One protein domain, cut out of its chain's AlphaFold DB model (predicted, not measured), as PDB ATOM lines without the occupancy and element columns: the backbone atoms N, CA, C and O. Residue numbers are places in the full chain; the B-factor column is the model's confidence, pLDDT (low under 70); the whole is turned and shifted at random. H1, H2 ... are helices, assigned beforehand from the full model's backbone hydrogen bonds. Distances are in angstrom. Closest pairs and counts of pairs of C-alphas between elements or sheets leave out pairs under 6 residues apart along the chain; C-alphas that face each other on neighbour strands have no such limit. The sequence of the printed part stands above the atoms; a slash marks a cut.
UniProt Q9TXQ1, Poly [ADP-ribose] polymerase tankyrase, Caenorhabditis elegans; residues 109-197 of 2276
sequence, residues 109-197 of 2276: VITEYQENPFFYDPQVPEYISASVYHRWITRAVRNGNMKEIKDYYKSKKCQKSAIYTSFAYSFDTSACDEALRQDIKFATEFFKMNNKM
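AT A GLANCE: This is residues 109 to 197 of the 2276 residues of the protein "Poly [ADP-ribose] polymerase tankyrase" of Caenorhabditis elegans (UniProt Q9TXQ1). Four helices stand at the corners of a loose square bundle: the longest, H5, makes a hairpin with H4, and beside it H2 and H3 make a second hairpin, with H2 next to H4. The square is loosest between H3 and H5; short H1 lies near H2, and residues 109 to 117 stick out as a free tail. The printed part has 89 residues, with five named helices in the order H1 to H5 and no named strand; the class is all helix. It is compact, with a radius of gyration of the C-alphas of 13.2 A, and elongated, spanning 48 by 27 by 25 A.

IN THESE COORDINATES: H5, residues 184 to 196, is 17.6 A long, from C-alpha 184 at (24.778, -6.244, -3.545) to C-alpha 196 at (28.447, 4.931, 9.573). H4 is residues 175 to 181, 9.9 A. H2, residues 131 to 142, is 16.6 A, and H3, residues 146 to 154, is 12.3 A. H1, residues 117 to 120, is 5.4 A and begins at (51.946, -5.306, -7.514).

HOW THE PARTS SIT: H5, with residues 186 to 190 alone, touches H4 in a hairpin, opposite ways at a shallow tilt of 28 degrees; the closest C-alphas are Ala 179 and Ala 187, 5.3 A. H4 touches H2 the same way at a shallow tilt of 13 degrees, closest at the C-alphas of Thr 138 and Ala 175, 4.3 A. H2, with residues 136 to 141 alone, touches H3 in a hairpin, opposite ways at a shallow tilt of 28 degrees, closest at the C-alphas of Ala 140 and Ile 149, 5.7 A. H3 and H5 are close but not clearly touching, closest at the C-alphas of Met 146 and Phe 186, 8.0 A. H1 is close to but not clearly touching H2. In H2, H3, H4 and H5 every O i to N i+4 pair is within hydrogen-bond range; H1 is too short for such a pair.

THE WHOLE: The C-alphas of Val 109 and Lys 196 are farthest apart, 49.0 A. Without the free stretch the body spans 32 by 28 by 23 A. The printed part has no cut; the link from H3 to H4, residues 155 to 174, is long. Mean pLDDT of the printed part is 82.9, under 70 at residues 156 to 159, 172 and 197.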
ATOM      1  N   VAL A 109      67.071  -6.799 -19.400       85.50
ATOM      2  CA  VAL A 109      66.645  -7.721 -18.340       85.50
ATOM      3  C   VAL A 109      66.155  -6.880 -17.162       85.50
ATOM      4  O   VAL A 109      66.932  -6.136 -16.571       85.50
ATOM      5  N   ILE A 110      64.856  -6.951 -16.879       88.39
ATOM      6  CA  ILE A 110      64.152  -6.192 -15.837       88.39
ATOM      7  C   ILE A 110      63.111  -7.125 -15.215       88.39
ATOM      8  O   ILE A 110      62.581  -7.998 -15.900       88.39
ATOM      9  N   THR A 111      62.801  -6.939 -13.932       85.36
ATOM     10  CA  THR A 111      61.690  -7.626 -13.262       85.36
ATOM     11  C   THR A 111      60.360  -7.246 -13.920       85.36
ATOM     12  O   THR A 111      59.828  -6.163 -13.679       85.36
ATOM     13  N   GLU A 112      59.826  -8.120 -14.773       86.51
ATOM     14  CA  GLU A 112      58.471  -7.989 -15.319       86.51
ATOM     15  C   GLU A 112      57.425  -8.494 -14.309       86.51
ATOM     16  O   GLU A 112      57.678  -9.406 -13.521       86.51
ATOM     17  N   TYR A 113      56.229  -7.904 -14.346       89.82
ATOM     18  CA  TYR A 113      55.106  -8.228 -13.461       89.82
ATOM     19  C   TYR A 113      53.867  -8.529 -14.316       89.82
ATOM     20  O   TYR A 113      53.653  -7.859 -15.325       89.82
ATOM     21  N   GLN A 114      53.037  -9.505 -13.928       86.18
ATOM     22  CA  GLN A 114      51.817  -9.848 -14.687       86.18
ATOM     23  C   GLN A 114      50.672  -8.853 -14.430       86.18
ATOM     24  O   GLN A 114      49.925  -8.494 -15.337       86.18
ATOM     25  N   GLU A 115      50.574  -8.346 -13.203       86.19
ATOM     26  CA  GLU A 115      49.694  -7.243 -12.816       86.19
ATOM     27  C   GLU A 115      50.503  -6.202 -12.020       86.19
ATOM     28  O   GLU A 115      51.647  -6.441 -11.639       86.19
ATOM     29  N   ASN A 116      49.935  -5.019 -11.789       90.02
ATOM     30  CA  ASN A 116      50.484  -4.010 -10.895       90.02
ATOM     31  C   ASN A 116      50.558  -4.551  -9.442       90.02
ATOM     32  O   ASN A 116      49.497  -4.767  -8.842       90.02
ATOM     33  N   PRO A 117      51.761  -4.726  -8.847       86.58
ATOM     34  CA  PRO A 117      51.946  -5.306  -7.514       86.58
ATOM     35  C   PRO A 117      51.142  -4.627  -6.416       86.58
ATOM     36  O   PRO A 117      50.712  -5.300  -5.485       86.58
ATOM     37  N   PHE A 118      50.850  -3.327  -6.556       89.29
ATOM     38  CA  PHE A 118      50.048  -2.583  -5.589       89.29
ATOM     39  C   PHE A 118      48.734  -3.299  -5.234       89.29
ATOM     40  O   PHE A 118      48.315  -3.239  -4.081       89.29
ATOM     41  N   PHE A 119      48.093  -3.983  -6.193       87.23
ATOM     42  CA  PHE A 119      46.812  -4.663  -5.981       87.23
ATOM     43  C   PHE A 119      46.915  -6.053  -5.343       87.23
ATOM     44  O   PHE A 119      45.972  -6.430  -4.651       87.23
ATOM     45  N   TYR A 120      48.007  -6.800  -5.540       84.94
ATOM     46  CA  TYR A 120      48.124  -8.186  -5.056       84.94
ATOM     47  C   TYR A 120      49.119  -8.383  -3.905       84.94
ATOM     48  O   TYR A 120      49.073  -9.417  -3.243       84.94
ATOM     49  N   ASP A 121      50.016  -7.427  -3.657       82.78
ATOM     50  CA  ASP A 121      50.967  -7.493  -2.547       82.78
ATOM     51  C   ASP A 121      50.219  -7.396  -1.198       82.78
ATOM     52  O   ASP A 121      49.548  -6.386  -0.950       82.78
ATOM     53  N   PRO A 122      50.298  -8.408  -0.311       76.10
ATOM     54  CA  PRO A 122      49.607  -8.386   0.977       76.10
ATOM     55  C   PRO A 122      50.171  -7.343   1.955       76.10
ATOM     56  O   PRO A 122      49.530  -7.063   2.971       76.10
ATOM     57  N   GLN A 123      51.345  -6.761   1.688       79.55
ATOM     58  CA  GLN A 123      51.917  -5.715   2.528       79.55
ATOM     59  C   GLN A 123      51.040  -4.447   2.502       79.55
ATOM     60  O   GLN A 123      50.376  -4.118   1.513       79.55
ATOM     61  N   VAL A 124      50.997  -3.731   3.630       78.19
ATOM     62  CA  VAL A 124      50.293  -2.444   3.732       78.19
ATOM     63  C   VAL A 124      51.104  -1.383   2.972       78.19
ATOM     64  O   VAL A 124      52.301  -1.268   3.240       78.19
ATOM     65  N   PRO A 125      50.499  -0.601   2.053       80.86
ATOM     66  CA  PRO A 125      51.235   0.362   1.237       80.86
ATOM     67  C   PRO A 125      52.041   1.397   2.037       80.86
ATOM     68  O   PRO A 125      51.544   1.998   2.994       80.86
ATOM     69  N   GLU A 126      53.272   1.655   1.589       81.72
ATOM     70  CA  GLU A 126      54.155   2.690   2.135       81.72
ATOM     71  C   GLU A 126      53.501   4.084   2.015       81.72
ATOM     72  O   GLU A 126      52.961   4.457   0.968       81.72
ATOM     73  N   TYR A 127      53.515   4.874   3.094       82.25
ATOM     74  CA  TYR A 127      52.854   6.181   3.115       82.25
ATOM     75  C   TYR A 127      53.651   7.228   2.321       82.25
ATOM     76  O   TYR A 127      54.664   7.747   2.785       82.25
ATOM     77  N   ILE A 128      53.147   7.569   1.133       84.50
ATOM     78  CA  ILE A 128      53.707   8.615   0.260       84.50
ATOM     79  C   ILE A 128      53.014   9.966   0.484       84.50
ATOM     80  O   ILE A 128      53.690  10.992   0.561       84.50
ATOM     81  N   SER A 129      51.679   9.941   0.544       83.94
ATOM     82  CA  SER A 129      50.759  11.076   0.713       83.94
ATOM     83  C   SER A 129      49.313  10.556   0.827       83.94
ATOM     84  O   SER A 129      49.074   9.362   0.604       83.94
ATOM     85  N   ALA A 130      48.325  11.422   1.072       77.74
ATOM     86  CA  ALA A 130      46.898  11.104   1.168       77.74
ATOM     87  C   ALA A 130      46.371  10.313  -0.043       77.74
ATOM     88  O   ALA A 130      45.549   9.406   0.107       77.74
ATOM     89  N   SER A 131      46.928  10.564  -1.234       79.06
ATOM     90  CA  SER A 131      46.632   9.813  -2.462       79.06
ATOM     91  C   SER A 131      46.838   8.295  -2.345       79.06
ATOM     92  O   SER A 131      46.183   7.539  -3.061       79.06
ATOM     93  N   VAL A 132      47.710   7.821  -1.445       83.60
ATOM     94  CA  VAL A 132      47.885   6.383  -1.178       83.60
ATOM     95  C   VAL A 132      46.653   5.796  -0.493       83.60
ATOM     96  O   VAL A 132      46.277   4.676  -0.818       83.60
ATOM     97  N   TYR A 133      45.958   6.547   0.368       79.14
ATOM     98  CA  TYR A 133      44.735   6.069   1.021       79.14
ATOM     99  C   TYR A 133      43.578   5.891   0.032       79.14
ATOM    100  O   TYR A 133      42.822   4.935   0.174       79.14
ATOM    101  N   HIS A 134      43.474   6.730  -1.007       80.88
ATOM    102  CA  HIS A 134      42.496   6.537  -2.092       80.88
ATOM    103  C   HIS A 134      42.798   5.264  -2.901       80.88
ATOM    104  O   HIS A 134      41.906   4.469  -3.201       80.88
ATOM    105  N   ARG A 135      44.080   5.015  -3.202       86.24
ATOM    106  CA  ARG A 135      44.512   3.791  -3.891       86.24
ATOM    107  C   ARG A 135      44.317   2.549  -3.023       86.24
ATOM    108  O   ARG A 135      43.858   1.535  -3.536       86.24
ATOM    109  N   TRP A 136      44.606   2.628  -1.724       86.05
ATOM    110  CA  TRP A 136      44.470   1.503  -0.794       86.05
ATOM    111  C   TRP A 136      43.005   1.089  -0.603       86.05
ATOM    112  O   TRP A 136      42.712  -0.099  -0.722       86.05
ATOM    113  N   ILE A 137      42.063   2.030  -0.438       87.89
ATOM    114  CA  ILE A 137      40.634   1.666  -0.412       87.89
ATOM    115  C   ILE A 137      40.159   1.127  -1.770       87.89
ATOM    116  O   ILE A 137      39.407   0.156  -1.808       87.89
ATOM    117  N   THR A 138      40.675   1.654  -2.890       88.25
ATOM    118  CA  THR A 138      40.403   1.098  -4.231       88.25
ATOM    119  C   THR A 138      40.908  -0.346  -4.362       88.25
ATOM    120  O   THR A 138      40.188  -1.185  -4.895       88.25
ATOM    121  N   ARG A 139      42.094  -0.678  -3.826       89.05
ATOM    122  CA  ARG A 139      42.597  -2.063  -3.733       89.05
ATOM    123  C   ARG A 139      41.675  -2.938  -2.892       89.05
ATOM    124  O   ARG A 139      41.218  -3.967  -3.378       89.05
ATOM    125  N   ALA A 140      41.397  -2.530  -1.657       89.12
ATOM    126  CA  ALA A 140      40.625  -3.332  -0.713       89.12
ATOM    127  C   ALA A 140      39.214  -3.640  -1.253       89.12
ATOM    128  O   ALA A 140      38.733  -4.766  -1.136       89.12
ATOM    129  N   VAL A 141      38.586  -2.670  -1.928       90.45
ATOM    130  CA  VAL A 141      37.296  -2.839  -2.612       90.45
ATOM    131  C   VAL A 141      37.402  -3.711  -3.866       90.45
ATOM    132  O   VAL A 141      36.595  -4.627  -4.031       90.45
ATOM    133  N   ARG A 142      38.392  -3.479  -4.738       87.65
ATOM    134  CA  ARG A 142      38.601  -4.288  -5.953       87.65
ATOM    135  C   ARG A 142      38.847  -5.764  -5.618       87.65
ATOM    136  O   ARG A 142      38.319  -6.635  -6.299       87.65
ATOM    137  N   ASN A 143      39.562  -6.029  -4.528       88.50
ATOM    138  CA  ASN A 143      39.867  -7.373  -4.036       88.50
ATOM    139  C   ASN A 143      38.720  -8.008  -3.220       88.50
ATOM    140  O   ASN A 143      38.870  -9.132  -2.746       88.50
ATOM    141  N   GLY A 144      37.605  -7.302  -2.988       89.05
ATOM    142  CA  GLY A 144      36.508  -7.778  -2.130       89.05
ATOM    143  C   GLY A 144      36.901  -7.958  -0.653       89.05
ATOM    144  O   GLY A 144      36.212  -8.641   0.105       89.05
ATOM    145  N   ASN A 145      38.017  -7.366  -0.221       89.18
ATOM    146  CA  ASN A 145      38.654  -7.646   1.059       89.18
ATOM    147  C   ASN A 145      38.023  -6.831   2.198       89.18
ATOM    148  O   ASN A 145      38.582  -5.851   2.693       89.18
ATOM    149  N   MET A 146      36.844  -7.260   2.651       90.40
ATOM    150  CA  MET A 146      36.097  -6.586   3.719       90.40
ATOM    151  C   MET A 146      36.873  -6.500   5.055       90.40
ATOM    152  O   MET A 146      36.595  -5.618   5.867       90.40
ATOM    153  N   LYS A 147      37.881  -7.357   5.291       87.27
ATOM    154  CA  LYS A 147      38.796  -7.217   6.439       87.27
ATOM    155  C   LYS A 147      39.713  -6.003   6.267       87.27
ATOM    156  O   LYS A 147      39.775  -5.165   7.157       87.27
ATOM    157  N   GLU A 148      40.365  -5.871   5.117       87.94
ATOM    158  CA  GLU A 148      41.239  -4.733   4.802       87.94
ATOM    159  C   GLU A 148      40.466  -3.409   4.709       87.94
ATOM    160  O   GLU A 148      40.987  -2.378   5.114       87.94
ATOM    161  N   ILE A 149      39.192  -3.432   4.296       88.11
ATOM    162  CA  ILE A 149      38.286  -2.272   4.392       88.11
ATOM    163  C   ILE A 149      38.030  -1.892   5.860       88.11
ATOM    164  O   ILE A 149      38.120  -0.719   6.225       88.11
ATOM    165  N   LYS A 150      37.769  -2.873   6.734       85.73
ATOM    166  CA  LYS A 150      37.631  -2.642   8.184       85.73
ATOM    167  C   LYS A 150      38.936  -2.123   8.797       85.73
ATOM    168  O   LYS A 150      38.885  -1.249   9.656       85.73
ATOM    169  N   ASP A 151      40.092  -2.602   8.348       83.64
ATOM    170  CA  ASP A 151      41.403  -2.147   8.827       83.64
ATOM    171  C   ASP A 151      41.790  -0.758   8.265       83.64
ATOM    172  O   ASP A 151      42.388   0.048   8.980       83.64
ATOM    173  N   TYR A 152      41.342  -0.408   7.052       84.30
ATOM    174  CA  TYR A 152      41.395   0.950   6.497       84.30
ATOM    175  C   TYR A 152      40.577   1.938   7.339       84.30
ATOM    176  O   TYR A 152      41.112   2.975   7.735       84.30
ATOM    177  N   TYR A 153      39.323   1.609   7.674       81.53
ATOM    178  CA  TYR A 153      38.463   2.470   8.503       81.53
ATOM    179  C   TYR A 153      38.915   2.554   9.976       81.53
ATOM    180  O   TYR A 153      38.674   3.568  10.622       81.53
ATOM    181  N   LYS A 154      39.632   1.549  10.508       78.84
ATOM    182  CA  LYS A 154      40.350   1.668  11.799       78.84
ATOM    183  C   LYS A 154      41.562   2.598  11.720       78.84
ATOM    184  O   LYS A 154      42.011   3.110  12.747       78.84
ATOM    185  N   SER A 155      42.148   2.785  10.536       72.93
ATOM    186  CA  SER A 155      43.304   3.661  10.380       72.93
ATOM    187  C   SER A 155      42.865   5.121  10.512       72.93
ATOM    188  O   SER A 155      41.983   5.589   9.790       72.93
ATOM    189  N   LYS A 156      43.520   5.884  11.397       66.55
ATOM    190  CA  LYS A 156      43.183   7.301  11.634       66.55
ATOM    191  C   LYS A 156      43.312   8.199  10.391       66.55
ATOM    192  O   LYS A 156      42.917   9.348  10.450       66.55
ATOM    193  N   LYS A 157      43.880   7.707   9.282       62.58
ATOM    194  CA  LYS A 157      44.175   8.471   8.056       62.58
ATOM    195  C   LYS A 157      43.176   8.236   6.906       62.58
ATOM    196  O   LYS A 157      43.420   8.700   5.793       62.58
ATOM    197  N   CYS A 158      42.076   7.516   7.135       67.20
ATOM    198  CA  CYS A 158      41.021   7.340   6.131       67.20
ATOM    199  C   CYS A 158      40.259   8.654   5.833       67.20
ATOM    200  O   CYS A 158      40.233   9.573   6.645       67.20
ATOM    201  N   GLN A 159      39.630   8.752   4.654       69.04
ATOM    202  CA  GLN A 159      38.787   9.896   4.267       69.04
ATOM    203  C   GLN A 159      37.480   9.408   3.630       69.04
ATOM    204  O   GLN A 159      37.517   8.630   2.679       69.04
ATOM    205  N   LYS A 160      36.330   9.937   4.063       70.55
ATOM    206  CA  LYS A 160      34.999   9.597   3.509       70.55
ATOM    207  C   LYS A 160      34.830   9.981   2.026       70.55
ATOM    208  O   LYS A 160      34.035   9.379   1.313       70.55
ATOM    209  N   SER A 161      35.616  10.948   1.545       71.14
ATOM    210  CA  SER A 161      35.710  11.359   0.136       71.14
ATOM    211  C   SER A 161      36.650  10.490  -0.713       71.14
ATOM    212  O   SER A 161      36.563  10.531  -1.941       71.14
ATOM    213  N   ALA A 162      37.526   9.681  -0.099       76.28
ATOM    214  CA  ALA A 162      38.508   8.866  -0.821       76.28
ATOM    215  C   ALA A 162      37.853   7.885  -1.798       76.28
ATOM    216  O   ALA A 162      38.442   7.578  -2.832       76.28
ATOM    217  N   ILE A 163      36.638   7.417  -1.487       80.33
ATOM    218  CA  ILE A 163      35.945   6.415  -2.298       80.33
ATOM    219  C   ILE A 163      35.577   6.925  -3.696       80.33
ATOM    220  O   ILE A 163      35.453   6.115  -4.606       80.33
ATOM    221  N   TYR A 164      35.451   8.244  -3.877       79.14
ATOM    222  CA  TYR A 164      35.148   8.891  -5.159       79.14
ATOM    223  C   TYR A 164      36.405   9.339  -5.915       79.14
ATOM    224  O   TYR A 164      36.309   9.847  -7.022       79.14
ATOM    225  N   THR A 165      37.601   9.178  -5.341       77.57
ATOM    226  CA  THR A 165      38.840   9.527  -6.043       77.57
ATOM    227  C   THR A 165      39.359   8.320  -6.816       77.57
ATOM    228  O   THR A 165      39.502   7.231  -6.262       77.57
ATOM    229  N   SER A 166      39.670   8.513  -8.098       81.24
ATOM    230  CA  SER A 166      40.264   7.462  -8.926       81.24
ATOM    231  C   SER A 166      41.660   7.023  -8.445       81.24
ATOM    232  O   SER A 166      42.351   7.713  -7.690       81.24
ATOM    233  N   PHE A 167      42.119   5.865  -8.922       83.65
ATOM    234  CA  PHE A 167      43.477   5.374  -8.692       83.65
ATOM    235  C   PHE A 167      44.558   6.271  -9.341       83.65
ATOM    236  O   PHE A 167      45.626   6.496  -8.753       83.65
ATOM    237  N   ALA A 168      44.292   6.780 -10.554       83.15
ATOM    238  CA  ALA A 168      45.262   7.469 -11.410       83.15
ATOM    239  C   ALA A 168      44.610   8.382 -12.473       83.15
ATOM    240  O   ALA A 168      43.444   8.225 -12.804       83.15
ATOM    241  N   TYR A 169      45.399   9.283 -13.079       78.95
ATOM    242  CA  TYR A 169      44.940  10.328 -14.016       78.95
ATOM    243  C   TYR A 169      44.085   9.861 -15.204       78.95
ATOM    244  O   TYR A 169      43.193  10.587 -15.642       78.95
ATOM    245  N   SER A 170      44.389   8.688 -15.757       75.17
ATOM    246  CA  SER A 170      43.650   8.078 -16.865       75.17
ATOM    247  C   SER A 170      42.921   6.797 -16.470       75.17
ATOM    248  O   SER A 170      42.367   6.131 -17.342       75.17
ATOM    249  N   PHE A 171      42.877   6.452 -15.180       71.45
ATOM    250  CA  PHE A 171      41.867   5.523 -14.689       71.45
ATOM    251  C   PHE A 171      40.528   6.263 -14.608       71.45
ATOM    252  O   PHE A 171      40.467   7.412 -14.190       71.45
ATOM    253  N   ASP A 172      39.459   5.584 -15.026       66.35
ATOM    254  CA  ASP A 172      38.090   6.116 -14.938       66.35
ATOM    255  C   ASP A 172      37.284   5.327 -13.889       66.35
ATOM    256  O   ASP A 172      36.068   5.207 -14.023       66.35
ATOM    257  N   THR A 173      37.950   4.655 -12.942       71.56
ATOM    258  CA  THR A 173      37.294   3.984 -11.808       71.56
ATOM    259  C   THR A 173      37.835   4.496 -10.484       71.56
ATOM    260  O   THR A 173      39.044   4.674 -10.298       71.56
ATOM    261  N   SER A 174      36.894   4.761  -9.590       84.73
ATOM    262  CA  SER A 174      37.049   5.052  -8.171       84.73
ATOM    263  C   SER A 174      36.740   3.796  -7.342       84.73
ATOM    264  O   SER A 174      36.221   2.809  -7.871       84.73
ATOM    265  N   ALA A 175      36.995   3.809  -6.030       85.56
ATOM    266  CA  ALA A 175      36.543   2.708  -5.171       85.56
ATOM    267  C   ALA A 175      35.002   2.590  -5.148       85.56
ATOM    268  O   ALA A 175      34.474   1.497  -4.980       85.56
ATOM    269  N   CYS A 176      34.277   3.689  -5.373       87.23
ATOM    270  CA  CYS A 176      32.827   3.704  -5.546       87.23
ATOM    271  C   CYS A 176      32.396   2.895  -6.785       87.23
ATOM    272  O   CYS A 176      31.527   2.031  -6.671       87.23
ATOM    273  N   ASP A 177      33.049   3.089  -7.940       85.60
ATOM    274  CA  ASP A 177      32.783   2.294  -9.150       85.60
ATOM    275  C   ASP A 177      32.985   0.795  -8.910       85.60
ATOM    276  O   ASP A 177      32.148  -0.015  -9.311       85.60
ATOM    277  N   GLU A 178      34.094   0.414  -8.266       87.84
ATOM    278  CA  GLU A 178      34.382  -1.002  -8.022       87.84
ATOM    279  C   GLU A 178      33.429  -1.598  -6.971       87.84
ATOM    280  O   GLU A 178      32.947  -2.714  -7.159       87.84
ATOM    281  N   ALA A 179      33.048  -0.848  -5.929       89.79
ATOM    282  CA  ALA A 179      32.052  -1.291  -4.948       89.79
ATOM    283  C   ALA A 179      30.678  -1.551  -5.584       89.79
ATOM    284  O   ALA A 179      29.992  -2.494  -5.198       89.79
ATOM    285  N   LEU A 180      30.287  -0.757  -6.586       88.94
ATOM    286  CA  LEU A 180      29.045  -0.952  -7.342       88.94
ATOM    287  C   LEU A 180      29.116  -2.152  -8.313       88.94
ATOM    288  O   LEU A 180      28.075  -2.729  -8.655       88.94
ATOM    289  N   ARG A 181      30.320  -2.571  -8.737       86.11
ATOM    290  CA  ARG A 181      30.525  -3.822  -9.497       86.11
ATOM    291  C   ARG A 181      30.442  -5.071  -8.621       86.11
ATOM    292  O   ARG A 181      29.893  -6.069  -9.094       86.11
ATOM    293  N   GLN A 182      30.902  -5.014  -7.368       89.31
ATOM    294  CA  GLN A 182      30.818  -6.116  -6.391       89.31
ATOM    295  C   GLN A 182      29.366  -6.556  -6.093       89.31
ATOM    296  O   GLN A 182      28.401  -5.949  -6.566       89.31
ATOM    297  N   ASP A 183      29.180  -7.648  -5.345       86.89
ATOM    298  CA  ASP A 183      27.844  -8.133  -4.954       86.89
ATOM    299  C   ASP A 183      27.025  -7.083  -4.170       86.89
ATOM    300  O   ASP A 183      27.580  -6.248  -3.457       86.89
ATOM    301  N   ILE A 184      25.690  -7.158  -4.248       89.30
ATOM    302  CA  ILE A 184      24.778  -6.244  -3.545       89.30
ATOM    303  C   ILE A 184      25.008  -6.270  -2.027       89.30
ATOM    304  O   ILE A 184      24.966  -5.208  -1.404       89.30
ATOM    305  N   LYS A 185      25.303  -7.427  -1.410       88.77
ATOM    306  CA  LYS A 185      25.605  -7.491   0.033       88.77
ATOM    307  C   LYS A 185      26.894  -6.744   0.360       88.77
ATOM    308  O   LYS A 185      26.911  -5.966   1.310       88.77
ATOM    309  N   PHE A 186      27.935  -6.933  -0.451       91.63
ATOM    310  CA  PHE A 186      29.214  -6.242  -0.296       91.63
ATOM    311  C   PHE A 186      29.057  -4.729  -0.478       91.63
ATOM    312  O   PHE A 186      29.498  -3.967   0.376       91.63
ATOM    313  N   ALA A 187      28.380  -4.292  -1.546       89.95
ATOM    314  CA  ALA A 187      28.094  -2.882  -1.802       89.95
ATOM    315  C   ALA A 187      27.308  -2.258  -0.637       89.95
ATOM    316  O   ALA A 187      27.662  -1.187  -0.149       89.95
ATOM    317  N   THR A 188      26.284  -2.957  -0.139       89.10
ATOM    318  CA  THR A 188      25.469  -2.493   0.991       89.10
ATOM    319  C   THR A 188      26.282  -2.418   2.285       89.10
ATOM    320  O   THR A 188      26.168  -1.426   2.995       89.10
ATOM    321  N   GLU A 189      27.126  -3.409   2.603       88.75
ATOM    322  CA  GLU A 189      28.014  -3.359   3.779       88.75
ATOM    323  C   GLU A 189      29.049  -2.226   3.651       88.75
ATOM    324  O   GLU A 189      29.236  -1.465   4.601       88.75
ATOM    325  N   PHE A 190      29.648  -2.049   2.469       89.68
ATOM    326  CA  PHE A 190      30.617  -0.990   2.170       89.68
ATOM    327  C   PHE A 190      30.021   0.415   2.311       89.68
ATOM    328  O   PHE A 190      30.544   1.220   3.083       89.68
ATOM    329  N   PHE A 191      28.907   0.717   1.635       88.89
ATOM    330  CA  PHE A 191      28.258   2.026   1.763       88.89
ATOM    331  C   PHE A 191      27.715   2.237   3.182       88.89
ATOM    332  O   PHE A 191      27.906   3.310   3.744       88.89
ATOM    333  N   LYS A 192      27.169   1.204   3.840       84.08
ATOM    334  CA  LYS A 192      26.762   1.278   5.254       84.08
ATOM    335  C   LYS A 192      27.935   1.599   6.185       84.08
ATOM    336  O   LYS A 192      27.727   2.344   7.136       84.08
ATOM    337  N   MET A 193      29.149   1.102   5.925       82.83
ATOM    338  CA  MET A 193      30.357   1.498   6.666       82.83
ATOM    339  C   MET A 193      30.800   2.916   6.342       82.83
ATOM    340  O   MET A 193      31.044   3.686   7.262       82.83
ATOM    341  N   ASN A 194      30.849   3.287   5.063       81.90
ATOM    342  CA  ASN A 194      31.202   4.643   4.655       81.90
ATOM    343  C   ASN A 194      30.235   5.684   5.243       81.90
ATOM    344  O   ASN A 194      30.643   6.781   5.613       81.90
ATOM    345  N   ASN A 195      28.959   5.327   5.391       78.57
ATOM    346  CA  ASN A 195      27.926   6.201   5.933       78.57
ATOM    347  C   ASN A 195      27.966   6.217   7.471       78.57
ATOM    348  O   ASN A 195      27.971   7.310   8.035       78.57
ATOM    349  N   LYS A 196      28.154   5.055   8.127       73.50
ATOM    350  CA  LYS A 196      28.447   4.931   9.573       73.50
ATOM    351  C   LYS A 196      29.816   5.460  10.009       73.50
ATOM    352  O   LYS A 196      30.055   5.548  11.208       73.50
ATOM    353  N   MET A 197      30.712   5.790   9.080       66.41
ATOM    354  CA  MET A 197      31.928   6.532   9.386       66.41
ATOM    355  C   MET A 197      31.511   7.918   9.885       66.41
ATOM    356  O   MET A 197      31.264   8.832   9.085       66.41
TER     357      MET A 197